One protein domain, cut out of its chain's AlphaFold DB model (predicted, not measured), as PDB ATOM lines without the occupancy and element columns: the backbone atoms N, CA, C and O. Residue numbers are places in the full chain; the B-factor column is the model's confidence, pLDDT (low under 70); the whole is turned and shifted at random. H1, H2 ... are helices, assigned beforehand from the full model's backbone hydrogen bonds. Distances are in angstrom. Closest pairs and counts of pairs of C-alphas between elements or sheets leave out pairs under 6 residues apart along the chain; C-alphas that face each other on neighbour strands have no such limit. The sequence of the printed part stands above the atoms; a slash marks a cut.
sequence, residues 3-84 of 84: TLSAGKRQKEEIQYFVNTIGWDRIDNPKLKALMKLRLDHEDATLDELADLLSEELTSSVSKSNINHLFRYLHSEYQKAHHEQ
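This is residues 3 to 84 of the 84 residues of the protein "Putative sporulation transcription regulator WhiA" of Tenericutes bacterium ADurb.BinA155 (UniProt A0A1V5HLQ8). One long helix, H4, lies like a beam across a layer of three crossed helices, with H1 under one part of it, H2 in the middle and H3 under its first residues. H4 runs along the longest axis. The printed part has 82 residues with four named helices, H1, H2, H3 and H4 in chain order, and no named strand; the class is all helix. It is compact, with a radius of gyration of the C-alphas of 12.2 A, and spans 37 by 28 by 20 A.

Find C-alpha 4 at (-7.865, -14.793, 37.793); from there H1, residues 4 to 21, runs 26.2 A. Next look at residues 29 to 40 for H2, 16.6 A long, and at residues 46 to 56 for H3, 15.1 A long. H4, residues 63 to 82, runs 28.8 A to C-alpha 82 at (-32.128, -12.778, 43.833).

Helix packing is mostly crossed. Residues 7 to 14 of H1 touch residues 35 to 39 of H2, at a steep tilt of 60 degrees; the closest C-alphas, Lys 11 and Leu 39, are 6.3 A apart. H2, with residues 33 to 38 alone, touches H3 at a steep 62 degrees; the closest C-alphas, Leu 34 and Leu 53, are 6.4 A apart. H4 touches H3 with residues 63 to 67 alone, about perpendicular at 80 degrees; its closest C-alphas, Asp 47 and Lys 63, are 5.2 A apart. Residues 70 to 77 of H4 touch residues 10 to 17 of H1 at a steep 57 degrees, the same way; the closest C-alphas are Glu 13 and Tyr 77, 6.3 A. H2 and H4 are close but not clearly touching, with Leu 31 and Leu 69 closest at 6.4 A between C-alphas; H1 and H3 are apart. In H1, H2, H3 and H4 every O i to N i+4 pair is within hydrogen-bond range.

The farthest C-alphas, Thr 58 and Gln 84, are 38.8 A apart. The printed part has no cut and no long link. The model's pLDDT is under 70 at residues 3 to 4 and 83 to 84.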
ATOM      1  N   THR A   3      -7.129 -13.089  41.641       58.47
ATOM      2  CA  THR A   3      -7.276 -12.138  40.527       58.47
ATOM      3  C   THR A   3      -7.835 -12.799  39.269       58.47
ATOM      4  O   THR A   3      -8.800 -12.290  38.713       58.47
ATOM      5  N   LEU A   4      -7.326 -13.979  38.896       60.00
ATOM      6  CA  LEU A   4      -7.865 -14.793  37.793       60.00
ATOM      7  C   LEU A   4      -9.350 -15.134  37.997       60.00
ATOM      8  O   LEU A   4     -10.145 -15.082  37.064       60.00
ATOM      9  N   SER A   5      -9.754 -15.404  39.242       76.38
ATOM     10  CA  SER A   5     -11.164 -15.639  39.568       76.38
ATOM     11  C   SER A   5     -12.020 -14.374  39.464       76.38
ATOM     12  O   SER A   5     -13.214 -14.472  39.206       76.38
ATOM     13  N   ALA A   6     -11.436 -13.186  39.656       85.62
ATOM     14  CA  ALA A   6     -12.161 -11.926  39.538       85.62
ATOM     15  C   ALA A   6     -12.419 -11.549  38.074       85.62
ATOM     16  O   ALA A   6     -13.546 -11.179  37.762       85.62
ATOM     17  N   GLY A   7     -11.425 -11.691  37.188       90.62
ATOM     18  CA  GLY A   7     -11.586 -11.416  35.752       90.62
ATOM     19  C   GLY A   7     -12.646 -12.308  35.104       90.62
ATOM     20  O   GLY A   7     -13.571 -11.811  34.465       90.62
ATOM     21  N   LYS A   8     -12.593 -13.620  35.379       92.00
ATOM     22  CA  LYS A   8     -13.605 -14.571  34.898       92.00
ATOM     23  C   LYS A   8     -15.015 -14.215  35.378       92.00
ATOM     24  O   LYS A   8     -15.934 -14.151  34.569       92.00
ATOM     25  N   ARG A   9     -15.172 -13.916  36.673       94.00
ATOM     26  CA  ARG A   9     -16.464 -13.508  37.238       94.00
ATOM     27  C   ARG A   9     -16.990 -12.224  36.586       94.00
ATOM     28  O   ARG A   9     -18.153 -12.163  36.221       94.00
ATOM     29  N   GLN A  10     -16.135 -11.215  36.397       96.62
ATOM     30  CA  GLN A  10     -16.516  -9.969  35.717       96.62
ATOM     31  C   GLN A  10     -17.036 -10.247  34.303       96.62
ATOM     32  O   GLN A  10     -18.062  -9.700  33.920       96.62
ATOM     33  N   LYS A  11     -16.366 -11.119  33.542       96.31
ATOM     34  CA  LYS A  11     -16.807 -11.521  32.200       96.31
ATOM     35  C   LYS A  11     -18.183 -12.191  32.226       96.31
ATOM     36  O   LYS A  11     -19.037 -11.842  31.419       96.31
ATOM     37  N   GLU A  12     -18.402 -13.121  33.151       95.56
ATOM     38  CA  GLU A  12     -19.694 -13.803  33.323       95.56
ATOM     39  C   GLU A  12     -20.819 -12.807  33.646       95.56
ATOM     40  O   GLU A  12     -21.865 -12.819  32.995       95.56
ATOM     41  N   GLU A  13     -20.577 -11.889  34.584       96.81
ATOM     42  CA  GLU A  13     -21.529 -10.839  34.965       96.81
ATOM     43  C   GLU A  13     -21.844  -9.901  33.793       96.81
ATOM     44  O   GLU A  13     -23.006  -9.586  33.537       96.81
ATOM     45  N   ILE A  14     -20.821  -9.485  33.037       97.69
ATOM     46  CA  ILE A  14     -20.989  -8.662  31.834       97.69
ATOM     47  C   ILE A  14     -21.844  -9.393  30.805       97.69
ATOM     48  O   ILE A  14     -22.810  -8.825  30.293       97.69
ATOM     49  N   GLN A  15     -21.510 -10.649  30.509       97.31
ATOM     50  CA  GLN A  15     -22.204 -11.427  29.491       97.31
ATOM     51  C   GLN A  15     -23.676 -11.637  29.853       97.31
ATOM     52  O   GLN A  15     -24.530 -11.572  28.972       97.31
ATOM     53  N   TYR A  16     -23.985 -11.825  31.140       96.75
ATOM     54  CA  TYR A  16     -25.361 -11.877  31.626       96.75
ATOM     55  C   TYR A  16     -26.139 -10.609  31.261       96.75
ATOM     56  O   TYR A  16     -27.193 -10.703  30.632       96.75
ATOM     57  N   PHE A  17     -25.617  -9.423  31.590       96.38
ATOM     58  CA  PHE A  17     -26.305  -8.168  31.278       96.38
ATOM     59  C   PHE A  17     -26.445  -7.942  29.775       96.38
ATOM     60  O   PHE A  17     -27.533  -7.620  29.301       96.38
ATOM     61  N   VAL A  18     -25.381  -8.171  29.005       96.50
ATOM     62  CA  VAL A  18     -25.413  -8.020  27.544       96.50
ATOM     63  C   VAL A  18     -26.461  -8.942  26.918       96.50
ATOM     64  O   VAL A  18     -27.217  -8.500  26.058       96.50
ATOM     65  N   ASN A  19     -26.566 -10.187  27.386       96.75
ATOM     66  CA  ASN A  19     -27.540 -11.148  26.870       96.75
ATOM     67  C   ASN A  19     -28.977 -10.869  27.336       96.75
ATOM     68  O   ASN A  19     -29.917 -11.221  26.630       96.75
ATOM     69  N   THR A  20     -29.154 -10.264  28.513       95.00
ATOM     70  CA  THR A  20     -30.479 -10.063  29.128       95.00
ATOM     71  C   THR A  20     -31.121  -8.746  28.704       95.00
ATOM     72  O   THR A  20     -32.309  -8.706  28.392       95.00
ATOM     73  N   ILE A  21     -30.349  -7.656  28.696       94.12
ATOM     74  CA  ILE A  21     -30.862  -6.299  28.450       94.12
ATOM     75  C   ILE A  21     -30.272  -5.640  27.198       94.12
ATOM     76  O   ILE A  21     -30.803  -4.624  26.746       94.12
ATOM     77  N   GLY A  22     -29.212  -6.209  26.616       96.12
ATOM     78  CA  GLY A  22     -28.487  -5.608  25.499       96.12
ATOM     79  C   GLY A  22     -27.647  -4.396  25.911       96.12
ATOM     80  O   GLY A  22     -27.795  -3.825  26.991       96.12
ATOM     81  N   TRP A  23     -26.750  -3.969  25.020       95.81
ATOM     82  CA  TRP A  23     -25.890  -2.807  25.267       95.81
ATOM     83  C   TRP A  23     -26.672  -1.496  25.380       95.81
ATOM     84  O   TRP A  23     -26.274  -0.605  26.129       95.81
ATOM     85  N   ASP A  24     -27.782  -1.361  24.657       93.12
ATOM     86  CA  ASP A  24     -28.529  -0.103  24.573       93.12
ATOM     87  C   ASP A  24     -29.142   0.311  25.913       93.12
ATOM     88  O   ASP A  24     -29.252   1.502  26.182       93.12
ATOM     89  N   ARG A  25     -29.443  -0.654  26.791       92.56
ATOM     90  CA  ARG A  25     -30.029  -0.416  28.120       92.56
ATOM     91  C   ARG A  25     -29.006  -0.137  29.226       92.56
ATOM     92  O   ARG A  25     -29.374  -0.019  30.388       92.56
ATOM     93  N   ILE A  26     -27.719  -0.057  28.890       93.81
ATOM     94  CA  ILE A  26     -26.663   0.313  29.839       93.81
ATOM     95  C   ILE A  26     -26.434   1.822  29.728       93.81
ATOM     96  O   ILE A  26     -25.663   2.280  28.884       93.81
ATOM     97  N   ASP A  27     -27.114   2.602  30.567       93.31
ATOM     98  CA  ASP A  27     -27.130   4.069  30.454       93.31
ATOM     99  C   ASP A  27     -25.797   4.729  30.820       93.31
ATOM    100  O   ASP A  27     -25.477   5.810  30.331       93.31
ATOM    101  N   ASN A  28     -24.990   4.089  31.670       95.19
ATOM    102  CA  ASN A  28     -23.705   4.635  32.090       95.19
ATOM    103  C   ASN A  28     -22.637   4.401  30.998       95.19
ATOM    104  O   ASN A  28     -22.177   3.264  30.839       95.19
ATOM    105  N   PRO A  29     -22.172   5.451  30.286       94.50
ATOM    106  CA  PRO A  29     -21.231   5.294  29.178       94.50
ATOM    107  C   PRO A  29     -19.856   4.799  29.640       94.50
ATOM    108  O   PRO A  29     -19.237   3.994  28.951       94.50
ATOM    109  N   LYS A  30     -19.402   5.209  30.833       96.06
ATOM    110  CA  LYS A  30     -18.123   4.764  31.406       96.06
ATOM    111  C   LYS A  30     -18.164   3.279  31.766       96.06
ATOM    112  O   LYS A  30     -17.212   2.557  31.491       96.06
ATOM    113  N   LEU A  31     -19.263   2.821  32.370       97.56
ATOM    114  CA  LEU A  31     -19.451   1.403  32.673       97.56
ATOM    115  C   LEU A  31     -19.526   0.587  31.379       97.56
ATOM    116  O   LEU A  31     -18.839  -0.417  31.264       97.56
ATOM    117  N   LYS A  32     -20.296   1.050  30.389       97.56
ATOM    118  CA  LYS A  32     -20.418   0.398  29.078       97.56
ATOM    119  C   LYS A  32     -19.063   0.233  28.379       97.56
ATOM    120  O   LYS A  32     -18.767  -0.864  27.918       97.56
ATOM    121  N   ALA A  33     -18.253   1.288  28.327       97.62
ATOM    122  CA  ALA A  33     -16.897   1.253  27.775       97.62
ATOM    123  C   ALA A  33     -16.003   0.253  28.531       97.62
ATOM    124  O   ALA A  33     -15.454  -0.670  27.935       97.62
ATOM    125  N   LEU A  34     -15.984   0.322  29.869       98.25
ATOM    126  CA  LEU A  34     -15.242  -0.634  30.697       98.25
ATOM    127  C   LEU A  34     -15.663  -2.094  30.456       98.25
ATOM    128  O   LEU A  34     -14.819  -2.987  30.424       98.25
ATOM    129  N   MET A  35     -16.963  -2.354  30.304       98.19
ATOM    130  CA  MET A  35     -17.471  -3.700  30.038       98.19
ATOM    131  C   MET A  35     -16.967  -4.234  28.694       98.19
ATOM    132  O   MET A  35     -16.596  -5.400  28.627       98.19
ATOM    133  N   LYS A  36     -16.900  -3.394  27.653       98.00
ATOM    134  CA  LYS A  36     -16.319  -3.771  26.353       98.00
ATOM    135  C   LYS A  36     -14.832  -4.084  26.481       98.00
ATOM    136  O   LYS A  36     -14.430  -5.198  26.166       98.00
ATOM    137  N   LEU A  37     -14.055  -3.178  27.079       98.06
ATOM    138  CA  LEU A  37     -12.620  -3.385  27.307       98.06
ATOM    139  C   LEU A  37     -12.329  -4.670  28.093       98.06
ATOM    140  O   LEU A  37     -11.386  -5.392  27.787       98.06
ATOM    141  N   ARG A  38     -13.146  -4.995  29.101       97.69
ATOM    142  CA  ARG A  38     -12.977  -6.231  29.876       97.69
ATOM    143  C   ARG A  38     -13.187  -7.486  29.026       97.69
ATOM    144  O   ARG A  38     -12.486  -8.466  29.281       97.69
ATOM    145  N   LEU A  39     -14.144  -7.471  28.094       96.75
ATOM    146  CA  LEU A  39     -14.391  -8.580  27.167       96.75
ATOM    147  C   LEU A  39     -13.278  -8.696  26.121       96.75
ATOM    148  O   LEU A  39     -12.840  -9.806  25.843       96.75
ATOM    149  N   ASP A  40     -12.804  -7.567  25.594       97.06
ATOM    150  CA  ASP A  40     -11.774  -7.532  24.549       97.06
ATOM    151  C   ASP A  40     -10.381  -7.899  25.086       97.06
ATOM    152  O   ASP A  40      -9.556  -8.472  24.375       97.06
ATOM    153  N   HIS A  41     -10.120  -7.611  26.362       95.75
ATOM    154  CA  HIS A  41      -8.821  -7.814  26.995       95.75
ATOM    155  C   HIS A  41      -8.925  -8.708  28.228       95.75
ATOM    156  O   HIS A  41      -8.573  -8.255  29.303       95.75
ATOM    157  N   GLU A  42      -9.399  -9.952  28.130       90.50
ATOM    158  CA  GLU A  42      -9.773 -10.824  29.272       90.50
ATOM    159  C   GLU A  42      -8.732 -10.984  30.401       90.50
ATOM    160  O   GLU A  42      -9.112 -11.137  31.565       90.50
ATOM    161  N   ASP A  43      -7.440 -10.885  30.083       90.25
ATOM    162  CA  ASP A  43      -6.340 -11.061  31.041       90.25
ATOM    163  C   ASP A  43      -5.809  -9.748  31.638       90.25
ATOM    164  O   ASP A  43      -5.009  -9.774  32.574       90.25
ATOM    165  N   ALA A  44      -6.284  -8.592  31.157       94.50
ATOM    166  CA  ALA A  44      -5.860  -7.289  31.659       94.50
ATOM    167  C   ALA A  44      -6.147  -7.117  33.160       94.50
ATOM    168  O   ALA A  44      -7.205  -7.488  33.692       94.50
ATOM    169  N   THR A  45      -5.195  -6.512  33.850       95.62
ATOM    170  CA  THR A  45      -5.293  -6.078  35.237       95.62
ATOM    171  C   THR A  45      -6.206  -4.854  35.371       95.62
ATOM    172  O   THR A  45      -6.597  -4.216  34.398       95.62
ATOM    173  N   LEU A  46      -6.566  -4.495  36.609       96.00
ATOM    174  CA  LEU A  46      -7.364  -3.285  36.856       96.00
ATOM    175  C   LEU A  46      -6.613  -1.992  36.513       96.00
ATOM    176  O   LEU A  46      -7.267  -0.984  36.272       96.00
ATOM    177  N   ASP A  47      -5.279  -2.019  36.565       96.75
ATOM    178  CA  ASP A  47      -4.444  -0.872  36.205       96.75
ATOM    179  C   ASP A  47      -4.430  -0.712  34.676       96.75
ATOM    180  O   ASP A  47      -4.798   0.344  34.183       96.75
ATOM    181  N   GLU A  48      -4.190  -1.793  33.925       97.56
ATOM    182  CA  GLU A  48      -4.244  -1.771  32.452       97.56
ATOM    183  C   GLU A  48      -5.632  -1.381  31.922       97.56
ATOM    184  O   GLU A  48      -5.747  -0.594  30.990       97.56
ATOM    185  N   LEU A  49      -6.713  -1.869  32.544       97.88
ATOM    186  CA  LEU A  49      -8.071  -1.437  32.193       97.88
ATOM    187  C   LEU A  49      -8.326   0.044  32.506       97.88
ATOM    188  O   LEU A  49      -9.157   0.664  31.844       97.88
ATOM    189  N   ALA A  50      -7.671   0.603  33.528       98.06
ATOM    190  CA  ALA A  50      -7.783   2.024  33.833       98.06
ATOM    191  C   ALA A  50      -7.096   2.862  32.752       98.06
ATOM    192  O   ALA A  50      -7.702   3.822  32.282       98.06
ATOM    193  N   ASP A  51      -5.903   2.451  32.319       98.12
ATOM    194  CA  ASP A  51      -5.151   3.115  31.252       98.12
ATOM    195  C   ASP A  51      -5.922   3.067  29.921       98.12
ATOM    196  O   ASP A  51      -6.176   4.110  29.316       98.12
ATOM    197  N   LEU A  52      -6.421   1.888  29.530       98.12
ATOM    198  CA  LEU A  52      -7.231   1.718  28.317       98.12
ATOM    199  C   LEU A  52      -8.510   2.567  28.343       98.12
ATOM    200  O   LEU A  52      -8.842   3.233  27.363       98.12
ATOM    201  N   LEU A  53      -9.227   2.589  29.474       97.81
ATOM    202  CA  LEU A  53     -10.437   3.405  29.601       97.81
ATOM    203  C   LEU A  53     -10.110   4.902  29.612       97.81
ATOM    204  O   LEU A  53     -10.916   5.722  29.166       97.81
ATOM    205  N   SER A  54      -8.937   5.267  30.128       97.44
ATOM    206  CA  SER A  54      -8.446   6.634  30.088       97.44
ATOM    207  C   SER A  54      -8.212   7.126  28.667       97.44
ATOM    208  O   SER A  54      -8.606   8.251  28.344       97.44
ATOM    209  N   GLU A  55      -7.622   6.277  27.829       96.62
ATOM    210  CA  GLU A  55      -7.443   6.527  26.401       96.62
ATOM    211  C   GLU A  55      -8.795   6.606  25.679       96.62
ATOM    212  O   GLU A  55      -9.069   7.605  25.014       96.62
ATOM    213  N   GLU A  56      -9.682   5.622  25.882       95.12
ATOM    214  CA  GLU A  56     -10.997   5.562  25.223       95.12
ATOM    215  C   GLU A  56     -11.862   6.796  25.529       95.12
ATOM    216  O   GLU A  56     -12.522   7.339  24.643       95.12
ATOM    217  N   LEU A  57     -11.850   7.271  26.778       93.81
ATOM    218  CA  LEU A  57     -12.676   8.400  27.214       93.81
ATOM    219  C   LEU A  57     -11.962   9.754  27.146       93.81
ATOM    220  O   LEU A  57     -12.565  10.762  27.517       93.81
ATOM    221  N   THR A  58     -10.686   9.794  26.744       93.44
ATOM    222  CA  THR A  58      -9.843  11.005  26.813       93.44
ATOM    223  C   THR A  58      -9.931  11.680  28.198       93.44
ATOM    224  O   THR A  58     -10.093  12.894  28.328       93.44
ATOM    225  N   SER A  59      -9.904  10.884  29.274       92.94
ATOM    226  CA  SER A  59     -10.069  11.376  30.652       92.94
ATOM    227  C   SER A  59      -9.296  10.526  31.655       92.94
ATOM    228  O   SER A  59      -9.130   9.331  31.455       92.94
ATOM    229  N   SER A  60      -8.818  11.107  32.760       94.88
ATOM    230  CA  SER A  60      -8.079  10.329  33.765       94.88
ATOM    231  C   SER A  60      -9.012   9.405  34.559       94.88
ATOM    232  O   SER A  60      -9.964   9.853  35.204       94.88
ATOM    233  N   VAL A  61      -8.715   8.109  34.528       96.69
ATOM    234  CA  VAL A  61      -9.413   7.047  35.240       96.69
ATOM    235  C   VAL A  61      -8.397   6.345  36.129       96.69
ATOM    236  O   VAL A  61      -7.322   5.957  35.696       96.69
ATOM    237  N   SER A  62      -8.737   6.174  37.405       97.62
ATOM    238  CA  SER A  62      -7.889   5.441  38.342       97.62
ATOM    239  C   SER A  62      -8.322   3.982  38.470       97.62
ATOM    240  O   SER A  62      -9.507   3.656  38.355       97.62
ATOM    241  N   LYS A  63      -7.387   3.115  38.869       97.31
ATOM    242  CA  LYS A  63      -7.662   1.733  39.300       97.31
ATOM    243  C   LYS A  63      -8.817   1.631  40.299       97.31
ATOM    244  O   LYS A  63      -9.641   0.719  40.231       97.31
ATOM    245  N   SER A  64      -8.886   2.565  41.253       97.25
ATOM    246  CA  SER A  64      -9.966   2.593  42.243       97.25
ATOM    247  C   SER A  64     -11.317   2.822  41.565       97.25
ATOM    248  O   SER A  64     -12.280   2.119  41.869       97.25
ATOM    249  N   ASN A  65     -11.385   3.733  40.585       97.38
ATOM    250  CA  ASN A  65     -12.612   3.972  39.830       97.38
ATOM    251  C   ASN A  65     -13.067   2.715  39.072       97.38
ATOM    252  O   ASN A  65     -14.240   2.361  39.176       97.38
ATOM    253  N   ILE A  66     -12.146   2.000  38.416       97.81
ATOM    254  CA  ILE A  66     -12.426   0.707  37.768       97.81
ATOM    255  C   ILE A  66     -12.979  -0.312  38.769       97.81
ATOM    256  O   ILE A  66     -14.026  -0.921  38.548       97.81
ATOM    257  N   ASN A  67     -12.311  -0.478  39.911       96.69
ATOM    258  CA  ASN A  67     -12.746  -1.411  40.947       96.69
ATOM    259  C   ASN A  67     -14.152  -1.073  41.480       96.69
ATOM    260  O   ASN A  67     -14.958  -1.974  41.707       96.69
ATOM    261  N   HIS A  68     -14.475   0.211  41.655       97.75
ATOM    262  CA  HIS A  68     -15.817   0.644  42.049       97.75
ATOM    263  C   HIS A  68     -16.878   0.293  41.003       97.75
ATOM    264  O   HIS A  68     -17.946  -0.186  41.377       97.75
ATOM    265  N   LEU A  69     -16.580   0.469  39.713       97.62
ATOM    266  CA  LEU A  69     -17.499   0.112  38.631       97.62
ATOM    267  C   LEU A  69     -17.782  -1.394  38.595       97.62
ATOM    268  O   LEU A  69     -18.942  -1.785  38.500       97.62
ATOM    269  N   PHE A  70     -16.766  -2.243  38.766       97.69
ATOM    270  CA  PHE A  70     -16.987  -3.692  38.851       97.69
ATOM    271  C   PHE A  70     -17.732  -4.116  40.117       97.69
ATOM    272  O   PHE A  70     -18.527  -5.049  40.069       97.69
ATOM    273  N   ARG A  71     -17.510  -3.451  41.256       97.00
ATOM    274  CA  ARG A  71     -18.295  -3.710  42.477       97.00
ATOM    275  C   ARG A  71     -19.759  -3.330  42.300       97.00
ATOM    276  O   ARG A  71     -20.626  -4.057  42.773       97.00
ATOM    277  N   TYR A  72     -20.018  -2.212  41.626       97.19
ATOM    278  CA  TYR A  72     -21.368  -1.810  41.254       97.19
ATOM    279  C   TYR A  72     -22.006  -2.857  40.337       97.19
ATOM    280  O   TYR A  72     -23.052  -3.390  40.688       97.19
ATOM    281  N   LEU A  73     -21.333  -3.244  39.247       96.94
ATOM    282  CA  LEU A  73     -21.818  -4.274  38.323       96.94
ATOM    283  C   LEU A  73     -22.135  -5.596  39.038       96.94
ATOM    284  O   LEU A  73     -23.207  -6.162  38.841       96.94
ATOM    285  N   HIS A  74     -21.236  -6.044  39.916       96.50
ATOM    286  CA  HIS A  74     -21.445  -7.237  40.729       96.50
ATOM    287  C   HIS A  74     -22.692  -7.108  41.613       96.50
ATOM    288  O   HIS A  74     -23.497  -8.031  41.678       96.50
ATOM    289  N   SER A  75     -22.886  -5.961  42.271       96.25
ATOM    290  CA  SER A  75     -24.081  -5.725  43.088       96.25
ATOM    291  C   SER A  75     -25.365  -5.778  42.264       96.25
ATOM    292  O   SER A  75     -26.352  -6.328  42.747       96.25
ATOM    293  N   GLU A  76     -25.373  -5.214  41.058       95.56
ATOM    294  CA  GLU A  76     -26.539  -5.273  40.175       95.56
ATOM    295  C   GLU A  76     -26.800  -6.712  39.716       95.56
ATOM    296  O   GLU A  76     -27.947  -7.149  39.672       95.56
ATOM    297  N   TYR A  77     -25.740  -7.478  39.435       95.69
ATOM    298  CA  TYR A  77     -25.856  -8.880  39.037       95.69
ATOM    299  C   TYR A  77     -26.491  -9.720  40.148       95.69
ATOM    300  O   TYR A  77     -27.382 -10.525  39.880       95.69
ATOM    301  N   GLN A  78     -26.062  -9.516  41.400       95.38
ATOM    302  CA  GLN A  78     -26.638 -10.205  42.557       95.38
ATOM    303  C   GLN A  78     -28.131  -9.884  42.702       95.38
ATOM    304  O   GLN A  78     -28.927 -10.804  42.853       95.38
ATOM    305  N   LYS A  79     -28.529  -8.607  42.604       94.75
ATOM    306  CA  LYS A  79     -29.949  -8.211  42.674       94.75
ATOM    307  C   LYS A  79     -30.781  -8.917  41.606       94.75
ATOM    308  O   LYS A  79     -31.777  -9.547  41.939       94.75
ATOM    309  N   ALA A  80     -30.310  -8.906  40.360       92.31
ATOM    310  CA  ALA A  80     -31.006  -9.541  39.247       92.31
ATOM    311  C   ALA A  80     -31.174 -11.067  39.415       92.31
ATOM    312  O   ALA A  80     -32.132 -11.621  38.893       92.31
ATOM    313  N   HIS A  81     -30.281 -11.745  40.150       84.75
ATOM    314  CA  HIS A  81     -30.379 -13.187  40.439       84.75
ATOM    315  C   HIS A  81     -31.188 -13.518  41.694       84.75
ATOM    316  O   HIS A  81     -31.724 -14.616  41.795       84.75
ATOM    317  N   HIS A  82     -31.266 -12.608  42.663       79.62
ATOM    318  CA  HIS A  82     -32.128 -12.778  43.833       79.62
ATOM    319  C   HIS A  82     -33.611 -12.527  43.519       79.62
ATOM    320  O   HIS A  82     -34.469 -12.927  44.300       79.62
ATOM    321  N   GLU A  83     -33.905 -11.865  42.399       60.56
ATOM    322  CA  GLU A  83     -35.260 -11.589  41.904       60.56
ATOM    323  C   GLU A  83     -35.809 -12.678  40.951       60.56
ATOM    324  O   GLU A  83     -36.934 -12.537  40.465       60.56
ATOM    325  N   GLN A  84     -35.048 -13.756  40.692       54.44
ATOM    326  CA  GLN A  84     -35.475 -14.942  39.923       54.44
ATOM    327  C   GLN A  84     -35.970 -16.069  40.833       54.44
ATOM    328  O   GLN A  84     -36.946 -16.741  40.428       54.44
TER     329      GLN A  84